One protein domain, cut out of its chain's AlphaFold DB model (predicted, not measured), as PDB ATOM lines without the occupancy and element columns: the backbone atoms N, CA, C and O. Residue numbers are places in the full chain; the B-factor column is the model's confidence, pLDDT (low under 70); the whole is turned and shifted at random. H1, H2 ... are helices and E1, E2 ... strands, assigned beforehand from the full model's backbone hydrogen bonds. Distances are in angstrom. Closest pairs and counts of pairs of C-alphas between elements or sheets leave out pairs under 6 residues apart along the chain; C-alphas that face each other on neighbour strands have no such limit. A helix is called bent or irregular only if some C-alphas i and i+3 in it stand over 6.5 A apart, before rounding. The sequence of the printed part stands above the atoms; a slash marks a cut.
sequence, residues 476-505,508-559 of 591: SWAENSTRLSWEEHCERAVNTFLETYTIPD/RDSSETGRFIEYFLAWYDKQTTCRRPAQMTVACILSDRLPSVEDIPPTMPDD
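Overview. This is residues 476 to 505 and 508 to 559 of the 591 residues of an uncharacterized protein of Halovenus aranensis (UniProt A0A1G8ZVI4). Two long helices, H1 and H2, cross steeply near their middles as a loose X, and a shorter helix, H3, is set across H1, so that the centres of the three make a triangle. Around them run long loops: residues 476 to 485 lie toward one end of the longest axis, and the cut near residue 508 and part of the closing stretch 544 to 559 lie toward the other. The printed part has 82 residues, with three named helices and one named strand in the order H1, E1, H2, H3; it is mostly helix, with 44 residues in named elements. It is compact by its radius of gyration of the C-alphas, 12.9 A, and elongated in outline, spanning 37 by 22 by 18 A.

Along the chain. H1, residues 486 to 501, begins with C-alpha 486 at (42.478, 65.665, 97.287) and is 22.4 A long from first to last C-alpha. E1, residues 502 to 504, follows by a tight link and measures 6.9 A. H2, residues 512 to 527, is 23.4 A long, with C-alpha 512 at (50.118, 93.519, 95.451). It has a kink of 28 degrees near residue 519 and is irregular, with C-alphas 514 and 517 8.1 A apart. H3, residues 535 to 543, is 12.0 A long and ends with C-alpha 543 at (56.195, 77.089, 96.588).

Arrangement. H1 and H2 only just touch, with 3 pairs of C-alphas within 8 A, by residues 493 to 497 of H1 and 520 to 524 of H2 alone. Their closest C-alphas, those of Phe 497 and Phe 520, are 6.9 A apart. The two helices run opposite ways at a steep tilt of 61 degrees. H3 touches residues 490 to 494 of H1 alone; the closest C-alphas, those of Glu 491 and Ile 541, are 6.5 A apart. H1 and H3 run the same way at a steep tilt of 69.7 degrees, only just short of about perpendicular. H2 and H3 are close but not clearly touching, their closest C-alphas, Ile 517 and Gln 535, being 7.0 A apart. E1 pairs with no named strand, meets H1 only through their link, and is apart from H2 and H3. In H1 and H3 every O i to N i+4 pair is within hydrogen-bond range; in H2, 9 of 12 are.

Size, cuts and confidence. The two C-alphas farthest apart are those of Arg 483 and Asp 509, at 39.0 A. Residues 506 to 507 are not printed, and C-alphas 505 and 508 are 7.5 A apart across this cut, within the link from E1 to H2. The link from H2 to H3 is short. The mean pLDDT of the printed part is 70.6; 33 residues are under 70, among them 476 to 484, 508 to 514 and 543 to 555.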
ATOM      1  N   SER A 476      31.806  73.613  86.198       55.66
ATOM      2  CA  SER A 476      32.343  73.019  84.970       55.66
ATOM      3  C   SER A 476      33.780  72.486  85.144       55.66
ATOM      4  O   SER A 476      34.161  71.514  84.490       55.66
ATOM      5  N   TRP A 477      34.594  73.061  86.047       61.56
ATOM      6  CA  TRP A 477      35.988  72.634  86.253       61.56
ATOM      7  C   TRP A 477      36.166  71.472  87.252       61.56
ATOM      8  O   TRP A 477      37.090  70.677  87.061       61.56
ATOM      9  N   ALA A 478      35.280  71.295  88.245       54.16
ATOM     10  CA  ALA A 478      35.279  70.115  89.129       54.16
ATOM     11  C   ALA A 478      34.391  68.952  88.671       54.16
ATOM     12  O   ALA A 478      34.541  67.861  89.227       54.16
ATOM     13  N   GLU A 479      33.521  69.104  87.671       52.44
ATOM     14  CA  GLU A 479      32.676  67.999  87.175       52.44
ATOM     15  C   GLU A 479      33.501  66.778  86.704       52.44
ATOM     16  O   GLU A 479      33.071  65.637  86.865       52.44
ATOM     17  N   ASN A 480      34.756  66.987  86.282       49.47
ATOM     18  CA  ASN A 480      35.713  65.922  85.941       49.47
ATOM     19  C   ASN A 480      36.661  65.512  87.091       49.47
ATOM     20  O   ASN A 480      37.618  64.774  86.864       49.47
ATOM     21  N   SER A 481      36.443  66.007  88.313       49.34
ATOM     22  CA  SER A 481      37.374  65.862  89.448       49.34
ATOM     23  C   SER A 481      36.919  64.902  90.547       49.34
ATOM     24  O   SER A 481      37.673  64.654  91.480       49.34
ATOM     25  N   THR A 482      35.738  64.285  90.431       52.69
ATOM     26  CA  THR A 482      35.223  63.308  91.416       52.69
ATOM     27  C   THR A 482      36.087  62.048  91.561       52.69
ATOM     28  O   THR A 482      35.889  61.278  92.498       52.69
ATOM     29  N   ARG A 483      37.054  61.837  90.656       58.94
ATOM     30  CA  ARG A 483      38.047  60.750  90.701       58.94
ATOM     31  C   ARG A 483      39.462  61.199  91.076       58.94
ATOM     32  O   ARG A 483      40.338  60.344  91.148       58.94
ATOM     33  N   LEU A 484      39.698  62.498  91.258       67.38
ATOM     34  CA  LEU A 484      41.015  63.013  91.626       67.38
ATOM     35  C   LEU A 484      41.261  62.817  93.121       67.38
ATOM     36  O   LEU A 484      40.335  62.890  93.935       67.38
ATOM     37  N   SER A 485      42.521  62.594  93.483       76.62
ATOM     38  CA  SER A 485      42.950  62.736  94.869       76.62
ATOM     39  C   SER A 485      42.717  64.172  95.354       76.62
ATOM     40  O   SER A 485      42.585  65.119  94.574       76.62
ATOM     41  N   TRP A 486      42.654  64.347  96.674       76.44
ATOM     42  CA  TRP A 486      42.478  65.665  97.287       76.44
ATOM     43  C   TRP A 486      43.569  66.667  96.864       76.44
ATOM     44  O   TRP A 486      43.272  67.839  96.631       76.44
ATOM     45  N   GLU A 487      44.808  66.196  96.732       78.25
ATOM     46  CA  GLU A 487      45.967  66.998  96.325       78.25
ATOM     47  C   GLU A 487      45.842  67.445  94.864       78.25
ATOM     48  O   GLU A 487      45.851  68.645  94.598       78.25
ATOM     49  N   GLU A 488      45.571  66.519  93.938       80.44
ATOM     50  CA  GLU A 488      45.338  66.835  92.517       80.44
ATOM     51  C   GLU A 488      44.152  67.795  92.322       80.44
ATOM     52  O   GLU A 488      44.172  68.672  91.455       80.44
ATOM     53  N   HIS A 489      43.099  67.655  93.135       81.31
ATOM     54  CA  HIS A 489      41.965  68.575  93.119       81.31
ATOM     55  C   HIS A 489      42.375  69.990  93.564       81.31
ATOM     56  O   HIS A 489      41.971  70.969  92.931       81.31
ATOM     57  N   CYS A 490      43.191  70.112  94.617       81.88
ATOM     58  CA  CYS A 490      43.722  71.402  95.065       81.88
ATOM     59  C   CYS A 490      44.645  72.033  94.024       81.88
ATOM     60  O   CYS A 490      44.496  73.215  93.726       81.88
ATOM     61  N   GLU A 491      45.562  71.261  93.443       85.06
ATOM     62  CA  GLU A 491      46.472  71.740  92.400       85.06
ATOM     63  C   GLU A 491      45.713  72.248  91.179       85.06
ATOM     64  O   GLU A 491      46.000  73.331  90.665       85.06
ATOM     65  N   ARG A 492      44.696  71.502  90.738       86.12
ATOM     66  CA  ARG A 492      43.824  71.931  89.647       86.12
ATOM     67  C   ARG A 492      43.094  73.225  89.988       86.12
ATOM     68  O   ARG A 492      43.035  74.108  89.142       86.12
ATOM     69  N   ALA A 493      42.579  73.359  91.208       87.12
ATOM     70  CA  ALA A 493      41.914  74.582  91.643       87.12
ATOM     71  C   ALA A 493      42.869  75.785  91.636       87.12
ATOM     72  O   ALA A 493      42.508  76.846  91.132       87.12
ATOM     73  N   VAL A 494      44.095  75.617  92.147       88.44
ATOM     74  CA  VAL A 494      45.137  76.658  92.117       88.44
ATOM     75  C   VAL A 494      45.483  77.030  90.673       88.44
ATOM     76  O   VAL A 494      45.550  78.214  90.358       88.44
ATOM     77  N   ASN A 495      45.627  76.046  89.780       87.44
ATOM     78  CA  ASN A 495      45.865  76.281  88.353       87.44
ATOM     79  C   ASN A 495      44.741  77.076  87.701       87.44
ATOM     80  O   ASN A 495      45.007  78.094  87.075       87.44
ATOM     81  N   THR A 496      43.493  76.647  87.884       88.62
ATOM     82  CA  THR A 496      42.330  77.346  87.333       88.62
ATOM     83  C   THR A 496      42.247  78.774  87.864       88.62
ATOM     84  O   THR A 496      42.014  79.696  87.086       88.62
ATOM     85  N   PHE A 497      42.500  78.987  89.159       88.94
ATOM     86  CA  PHE A 497      42.517  80.325  89.743       88.94
ATOM     87  C   PHE A 497      43.615  81.206  89.136       88.94
ATOM     88  O   PHE A 497      43.338  82.314  88.683       88.94
ATOM     89  N   LEU A 498      44.850  80.704  89.059       87.62
ATOM     90  CA  LEU A 498      45.963  81.418  88.438       87.62
ATOM     91  C   LEU A 498      45.651  81.738  86.970       87.62
ATOM     92  O   LEU A 498      45.733  82.886  86.549       87.62
ATOM     93  N   GLU A 499      45.251  80.752  86.176       86.81
ATOM     94  CA  GLU A 499      44.923  80.943  84.763       86.81
ATOM     95  C   GLU A 499      43.773  81.922  84.541       86.81
ATOM     96  O   GLU A 499      43.781  82.605  83.523       86.81
ATOM     97  N   THR A 500      42.810  82.015  85.458       87.38
ATOM     98  CA  THR A 500      41.650  82.910  85.318       87.38
ATOM     99  C   THR A 500      41.977  84.336  85.755       87.38
ATOM    100  O   THR A 500      41.668  85.279  85.032       87.38
ATOM    101  N   TYR A 501      42.646  84.511  86.898       87.44
ATOM    102  CA  TYR A 501      42.763  85.821  87.551       87.44
ATOM    103  C   TYR A 501      44.147  86.463  87.487       87.44
ATOM    104  O   TYR A 501      44.325  87.584  87.967       87.44
ATOM    105  N   THR A 502      45.134  85.787  86.910       86.44
ATOM    106  CA  THR A 502      46.495  86.323  86.812       86.44
ATOM    107  C   THR A 502      46.997  86.291  85.378       86.44
ATOM    108  O   THR A 502      46.533  85.498  84.554       86.44
ATOM    109  N   ILE A 503      47.952  87.165  85.095       85.81
ATOM    110  CA  ILE A 503      48.657  87.273  83.821       85.81
ATOM    111  C   ILE A 503      50.154  87.054  84.052       85.81
ATOM    112  O   ILE A 503      50.613  87.255  85.176       85.81
ATOM    113  N   PRO A 504      50.916  86.634  83.029       82.19
ATOM    114  CA  PRO A 504      52.371  86.597  83.121       82.19
ATOM    115  C   PRO A 504      52.934  88.011  83.314       82.19
ATOM    116  O   PRO A 504      52.537  88.919  82.582       82.19
ATOM    117  N   ASP A 505      53.854  88.184  84.260       74.56
ATOM    118  CA  ASP A 505      54.515  89.459  84.542       74.56
ATOM    119  C   ASP A 505      55.998  89.241  84.847       74.56
ATOM    120  O   ASP A 505      56.359  88.525  85.779       74.56
ATOM    121  N   ARG A 508      58.599  93.308  88.316       50.44
ATOM    122  CA  ARG A 508      58.305  93.262  89.749       50.44
ATOM    123  C   ARG A 508      57.648  94.546  90.288       50.44
ATOM    124  O   ARG A 508      58.285  95.596  90.262       50.44
ATOM    125  N   ASP A 509      56.507  94.409  90.965       48.56
ATOM    126  CA  ASP A 509      56.183  95.224  92.144       48.56
ATOM    127  C   ASP A 509      55.549  94.341  93.238       48.56
ATOM    128  O   ASP A 509      54.424  93.856  93.139       48.56
ATOM    129  N   SER A 510      56.317  94.046  94.291       44.53
ATOM    130  CA  SER A 510      56.019  93.013  95.301       44.53
ATOM    131  C   SER A 510      54.957  93.415  96.337       44.53
ATOM    132  O   SER A 510      54.862  92.796  97.397       44.53
ATOM    133  N   SER A 511      54.222  94.504  96.103       44.94
ATOM    134  CA  SER A 511      53.278  95.077  97.070       44.94
ATOM    135  C   SER A 511      51.844  94.549  96.914       44.94
ATOM    136  O   SER A 511      51.094  94.529  97.891       44.94
ATOM    137  N   GLU A 512      51.475  94.025  95.739       51.41
ATOM    138  CA  GLU A 512      50.118  93.519  95.451       51.41
ATOM    139  C   GLU A 512      49.880  92.063  95.902       51.41
ATOM    140  O   GLU A 512      48.764  91.534  95.876       51.41
ATOM    141  N   THR A 513      50.935  91.394  96.364       54.22
ATOM    142  CA  THR A 513      50.969  89.950  96.604       54.22
ATOM    143  C   THR A 513      50.310  89.504  97.916       54.22
ATOM    144  O   THR A 513      50.068  88.311  98.121       54.22
ATOM    145  N   GLY A 514      49.952  90.447  98.795       56.34
ATOM    146  CA  GLY A 514      49.559  90.181 100.186       56.34
ATOM    147  C   GLY A 514      48.209  89.483 100.411       56.34
ATOM    148  O   GLY A 514      47.971  88.994 101.513       56.34
ATOM    149  N   ARG A 515      47.321  89.405  99.406       73.44
ATOM    150  CA  ARG A 515      45.964  88.825  99.555       73.44
ATOM    151  C   ARG A 515      45.644  87.654  98.628       73.44
ATOM    152  O   ARG A 515      44.506  87.193  98.611       73.44
ATOM    153  N   PHE A 516      46.622  87.125  97.888       79.38
ATOM    154  CA  PHE A 516      46.379  86.033  96.934       79.38
ATOM    155  C   PHE A 516      45.682  84.828  97.573       79.38
ATOM    156  O   PHE A 516      44.630  84.404  97.103       79.38
ATOM    157  N   ILE A 517      46.227  84.308  98.678       81.69
ATOM    158  CA  ILE A 517      45.646  83.129  99.329       81.69
ATOM    159  C   ILE A 517      44.273  83.445  99.929       81.69
ATOM    160  O   ILE A 517      43.392  82.593  99.913       81.69
ATOM    161  N   GLU A 518      44.055  84.664 100.422       81.12
ATOM    162  CA  GLU A 518      42.744  85.086 100.922       81.12
ATOM    163  C   GLU A 518      41.688  85.027  99.809       81.12
ATOM    164  O   GLU A 518      40.661  84.366  99.979       81.12
ATOM    165  N   TYR A 519      41.977  85.626  98.649       82.94
ATOM    166  CA  TYR A 519      41.085  85.596  97.492       82.94
ATOM    167  C   TYR A 519      40.910  84.189  96.924       82.94
ATOM    168  O   TYR A 519      39.781  83.797  96.642       82.94
ATOM    169  N   PHE A 520      41.986  83.402  96.821       87.38
ATOM    170  CA  PHE A 520      41.905  82.009  96.384       87.38
ATOM    171  C   PHE A 520      41.004  81.196  97.306       87.38
ATOM    172  O   PHE A 520      40.149  80.459  96.831       87.38
ATOM    173  N   LEU A 521      41.171  81.313  98.625       84.62
ATOM    174  CA  LEU A 521      40.368  80.550  99.572       84.62
ATOM    175  C   LEU A 521      38.903  80.996  99.560       84.62
ATOM    176  O   LEU A 521      38.022  80.143  99.648       84.62
ATOM    177  N   ALA A 522      38.640  82.299  99.427       80.62
ATOM    178  CA  ALA A 522      37.285  82.825  99.281       80.62
ATOM    179  C   ALA A 522      36.626  82.324  97.988       80.62
ATOM    180  O   ALA A 522      35.501  81.824  98.022       80.62
ATOM    181  N   TRP A 523      37.347  82.381  96.867       85.88
ATOM    182  CA  TRP A 523      36.924  81.810  95.592       85.88
ATOM    183  C   TRP A 523      36.681  80.313  95.701       85.88
ATOM    184  O   TRP A 523      35.592  79.857  95.381       85.88
ATOM    185  N   TYR A 524      37.628  79.549  96.239       81.88
ATOM    186  CA  TYR A 524      37.517  78.103  96.397       81.88
ATOM    187  C   TYR A 524      36.282  77.731  97.224       81.88
ATOM    188  O   TYR A 524      35.468  76.913  96.798       81.88
ATOM    189  N   ASP A 525      36.085  78.390  98.370       75.81
ATOM    190  CA  ASP A 525      34.897  78.197  99.198       75.81
ATOM    191  C   ASP A 525      33.614  78.539  98.438       75.81
ATOM    192  O   ASP A 525      32.596  77.862  98.610       75.81
ATOM    193  N   LYS A 526      33.620  79.576  97.594       73.62
ATOM    194  CA  LYS A 526      32.471  79.875  96.741       73.62
ATOM    195  C   LYS A 526      32.287  78.860  95.627       73.62
ATOM    196  O   LYS A 526      31.153  78.533  95.330       73.62
ATOM    197  N   GLN A 527      33.342  78.290  95.081       74.44
ATOM    198  CA  GLN A 527      33.227  77.409  93.936       74.44
ATOM    199  C   GLN A 527      32.834  75.983  94.309       74.44
ATOM    200  O   GLN A 527      32.193  75.316  93.503       74.44
ATOM    201  N   THR A 528      33.219  75.463  95.476       70.12
ATOM    202  CA  THR A 528      33.060  74.031  95.784       70.12
ATOM    203  C   THR A 528      32.371  73.744  97.117       70.12
ATOM    204  O   THR A 528      32.357  74.553  98.046       70.12
ATOM    205  N   THR A 529      31.798  72.542  97.212       64.94
ATOM    206  CA  THR A 529      31.350  71.928  98.470       64.94
ATOM    207  C   THR A 529      32.425  71.035  99.101       64.94
ATOM    208  O   THR A 529      32.186  70.459 100.162       64.94
ATOM    209  N   CYS A 530      33.582  70.863  98.450       64.56
ATOM    210  CA  CYS A 530      34.720  70.128  98.997       64.56
ATOM    211  C   CYS A 530      35.285  70.818 100.246       64.56
ATOM    212  O   CYS A 530      35.020  71.987 100.532       64.56
ATOM    213  N   ARG A 531      36.094  70.073 101.006       67.25
ATOM    214  CA  ARG A 531      36.819  70.608 102.162       67.25
ATOM    215  C   ARG A 531      37.659  71.813 101.721       67.25
ATOM    216  O   ARG A 531      38.382  71.704 100.754       67.25
ATOM    217  N   ARG A 532      37.630  72.933 102.445       73.44
ATOM    218  CA  ARG A 532      38.544  74.061 102.186       73.44
ATOM    219  C   ARG A 532      40.010  73.631 102.384       73.44
ATOM    220  O   ARG A 532      40.303  73.040 103.434       73.44
ATOM    221  N   PRO A 533      40.937  73.929 101.453       76.56
ATOM    222  CA  PRO A 533      42.352  73.656 101.650       76.56
ATOM    223  C   PRO A 533      42.923  74.515 102.775       76.56
ATOM    224  O   PRO A 533      42.517  75.659 102.990       76.56
ATOM    225  N   ALA A 534      43.866  73.945 103.524       78.62
ATOM    226  CA  ALA A 534      44.615  74.712 104.506       78.62
ATOM    227  C   ALA A 534      45.515  75.717 103.777       78.62
ATOM    228  O   ALA A 534      46.059  75.403 102.719       78.62
ATOM    229  N   GLN A 535      45.726  76.892 104.376       79.38
ATOM    230  CA  GLN A 535      46.622  77.909 103.821       79.38
ATOM    231  C   GLN A 535      48.009  77.331 103.500       79.38
ATOM    232  O   GLN A 535      48.554  77.622 102.444       79.38
ATOM    233  N   MET A 536      48.536  76.450 104.357       74.81
ATOM    234  CA  MET A 536      49.816  75.766 104.131       74.81
ATOM    235  C   MET A 536      49.796  74.780 102.961       74.81
ATOM    236  O   MET A 536      50.796  74.646 102.275       74.81
ATOM    237  N   THR A 537      48.670  74.125 102.671       79.44
ATOM    238  CA  THR A 537      48.567  73.257 101.487       79.44
ATOM    239  C   THR A 537      48.657  74.082 100.207       79.44
ATOM    240  O   THR A 537      49.407  73.735  99.303       79.44
ATOM    241  N   VAL A 538      47.931  75.203 100.153       82.44
ATOM    242  CA  VAL A 538      47.998  76.142  99.022       82.44
ATOM    243  C   VAL A 538      49.408  76.713  98.894       82.44
ATOM    244  O   VAL A 538      49.942  76.776  97.795       82.44
ATOM    245  N   ALA A 539      50.027  77.062 100.024       77.12
ATOM    246  CA  ALA A 539      51.402  77.534 100.089       77.12
ATOM    247  C   ALA A 539      52.380  76.559  99.439       77.12
ATOM    248  O   ALA A 539      53.106  76.966  98.548       77.12
ATOM    249  N   CYS A 540      52.361  75.281  99.831       77.12
ATOM    250  CA  CYS A 540      53.255  74.269  99.270       77.12
ATOM    251  C   CYS A 540      53.085  74.125  97.752       77.12
ATOM    252  O   CYS A 540      54.076  74.146  97.034       77.12
ATOM    253  N   ILE A 541      51.840  74.084  97.257       81.56
ATOM    254  CA  ILE A 541      51.548  73.992  95.814       81.56
ATOM    255  C   ILE A 541      52.119  75.195  95.042       81.56
ATOM    256  O   ILE A 541      52.559  75.052  93.900       81.56
ATOM    257  N   LEU A 542      52.088  76.388  95.643       77.44
ATOM    258  CA  LEU A 542      52.680  77.594  95.061       77.44
ATOM    259  C   LEU A 542      54.211  77.595  95.187       77.44
ATOM    260  O   LEU A 542      54.894  77.985  94.247       77.44
ATOM    261  N   SER A 543      54.755  77.142  96.318       69.19
ATOM    262  CA  SER A 543      56.195  77.089  96.588       69.19
ATOM    263  C   SER A 543      56.930  76.086  95.705       69.19
ATOM    264  O   SER A 543      58.045  76.383  95.297       69.19
ATOM    265  N   ASP A 544      56.305  74.972  95.313       64.75
ATOM    266  CA  ASP A 544      56.865  74.050  94.307       64.75
ATOM    267  C   ASP A 544      57.070  74.723  92.931       64.75
ATOM    268  O   ASP A 544      57.729  74.173  92.048       64.75
ATOM    269  N   ARG A 545      56.522  75.933  92.743       62.38
ATOM    270  CA  ARG A 545      56.646  76.760  91.533       62.38
ATOM    271  C   ARG A 545      57.528  77.992  91.719       62.38
ATOM    272  O   ARG A 545      57.797  78.680  90.740       62.38
ATOM    273  N   LEU A 546      57.965  78.275  92.944       55.34
ATOM    274  CA  LEU A 546      58.807  79.417  93.286       55.34
ATOM    275  C   LEU A 546      60.242  78.934  93.556       55.34
ATOM    276  O   LEU A 546      60.433  77.897  94.192       55.34
ATOM    277  N   PRO A 547      61.285  79.656  93.114       49.25
ATOM    278  CA  PRO A 547      62.645  79.348  93.537       49.25
ATOM    279  C   PRO A 547      62.751  79.501  95.062       49.25
ATOM    280  O   PRO A 547      62.288  80.485  95.633       49.25
ATOM    281  N   SER A 548      63.344  78.502  95.721       43.22
ATOM    282  CA  SER A 548      63.415  78.375  97.178       43.22
ATOM    283  C   SER A 548      64.047  79.607  97.837       43.22
ATOM    284  O   SER A 548      65.274  79.722  97.905       43.22
ATOM    285  N   VAL A 549      63.222  80.517  98.346       46.72
ATOM    286  CA  VAL A 549      63.652  81.558  99.279       46.72
ATOM    287  C   VAL A 549      62.981  81.247 100.606       46.72
ATOM    288  O   VAL A 549      61.781  81.448 100.780       46.72
ATOM    289  N   GLU A 550      63.761  80.667 101.517       47.22
ATOM    290  CA  GLU A 550      63.349  80.451 102.900       47.22
ATOM    291  C   GLU A 550      62.940  81.806 103.519       47.22
ATOM    292  O   GLU A 550      63.595  82.822 103.288       47.22
ATOM    293  N   ASP A 551      61.838  81.805 104.277       48.25
ATOM    294  CA  ASP A 551      61.295  82.906 105.098       48.25
ATOM    295  C   ASP A 551      60.315  83.927 104.479       48.25
ATOM    296  O   ASP A 551      59.898  84.853 105.182       48.25
ATOM    297  N   ILE A 552      59.834  83.760 103.240       53.59
ATOM    298  CA  ILE A 552      58.769  84.634 102.698       53.59
ATOM    299  C   ILE A 552      57.401  83.938 102.818       53.59
ATOM    300  O   ILE A 552      57.274  82.779 102.414       53.59
ATOM    301  N   PRO A 553      56.356  84.592 103.376       55.44
ATOM    302  CA  PRO A 553      55.012  84.030 103.363       55.44
ATOM    303  C   PRO A 553      54.593  83.729 101.916       55.44
ATOM    304  O   PRO A 553      54.892  84.519 101.028       55.44
ATOM    305  N   PRO A 554      53.899  82.612 101.663       56.66
ATOM    306  CA  PRO A 554      53.518  82.187 100.320       56.66
ATOM    307  C   PRO A 554      52.676  83.264  99.634       56.66
ATOM    308  O   PRO A 554      51.530  83.534 100.008       56.66
ATOM    309  N   THR A 555      53.277  83.892  98.639       64.94
ATOM    310  CA  THR A 555      52.683  84.912  97.789       64.94
ATOM    311  C   THR A 555      52.289  84.308  96.434       64.94
ATOM    312  O   THR A 555      52.609  83.157  96.136       64.94
ATOM    313  N   MET A 556      51.540  85.057  95.620       70.50
ATOM    314  CA  MET A 556      51.363  84.764  94.187       70.50
ATOM    315  C   MET A 556      52.724  84.434  93.535       70.50
ATOM    316  O   MET A 556      53.723  85.020  93.965       70.50
ATOM    317  N   PRO A 557      52.784  83.509  92.553       71.62
ATOM    318  CA  PRO A 557      54.022  83.183  91.848       71.62
ATOM    319  C   PRO A 557      54.730  84.433  91.304       71.62
ATOM    320  O   PRO A 557      54.061  85.341  90.819       71.62
ATOM    321  N   ASP A 558      56.064  84.473  91.381       69.06
ATOM    322  CA  ASP A 558      56.886  85.646  91.029       69.06
ATOM    323  C   ASP A 558      56.799  86.038  89.542       69.06
ATOM    324  O   ASP A 558      57.183  87.147  89.184       69.06
ATOM    325  N   ASP A 559      56.309  85.137  88.688       73.25
ATOM    326  CA  ASP A 559      56.102  85.318  87.248       73.25
ATOM    327  C   ASP A 559      54.681  85.788  86.899       73.25
ATOM    328  O   ASP A 559      54.273  85.732  85.734       73.25
TER     329      ASP A 559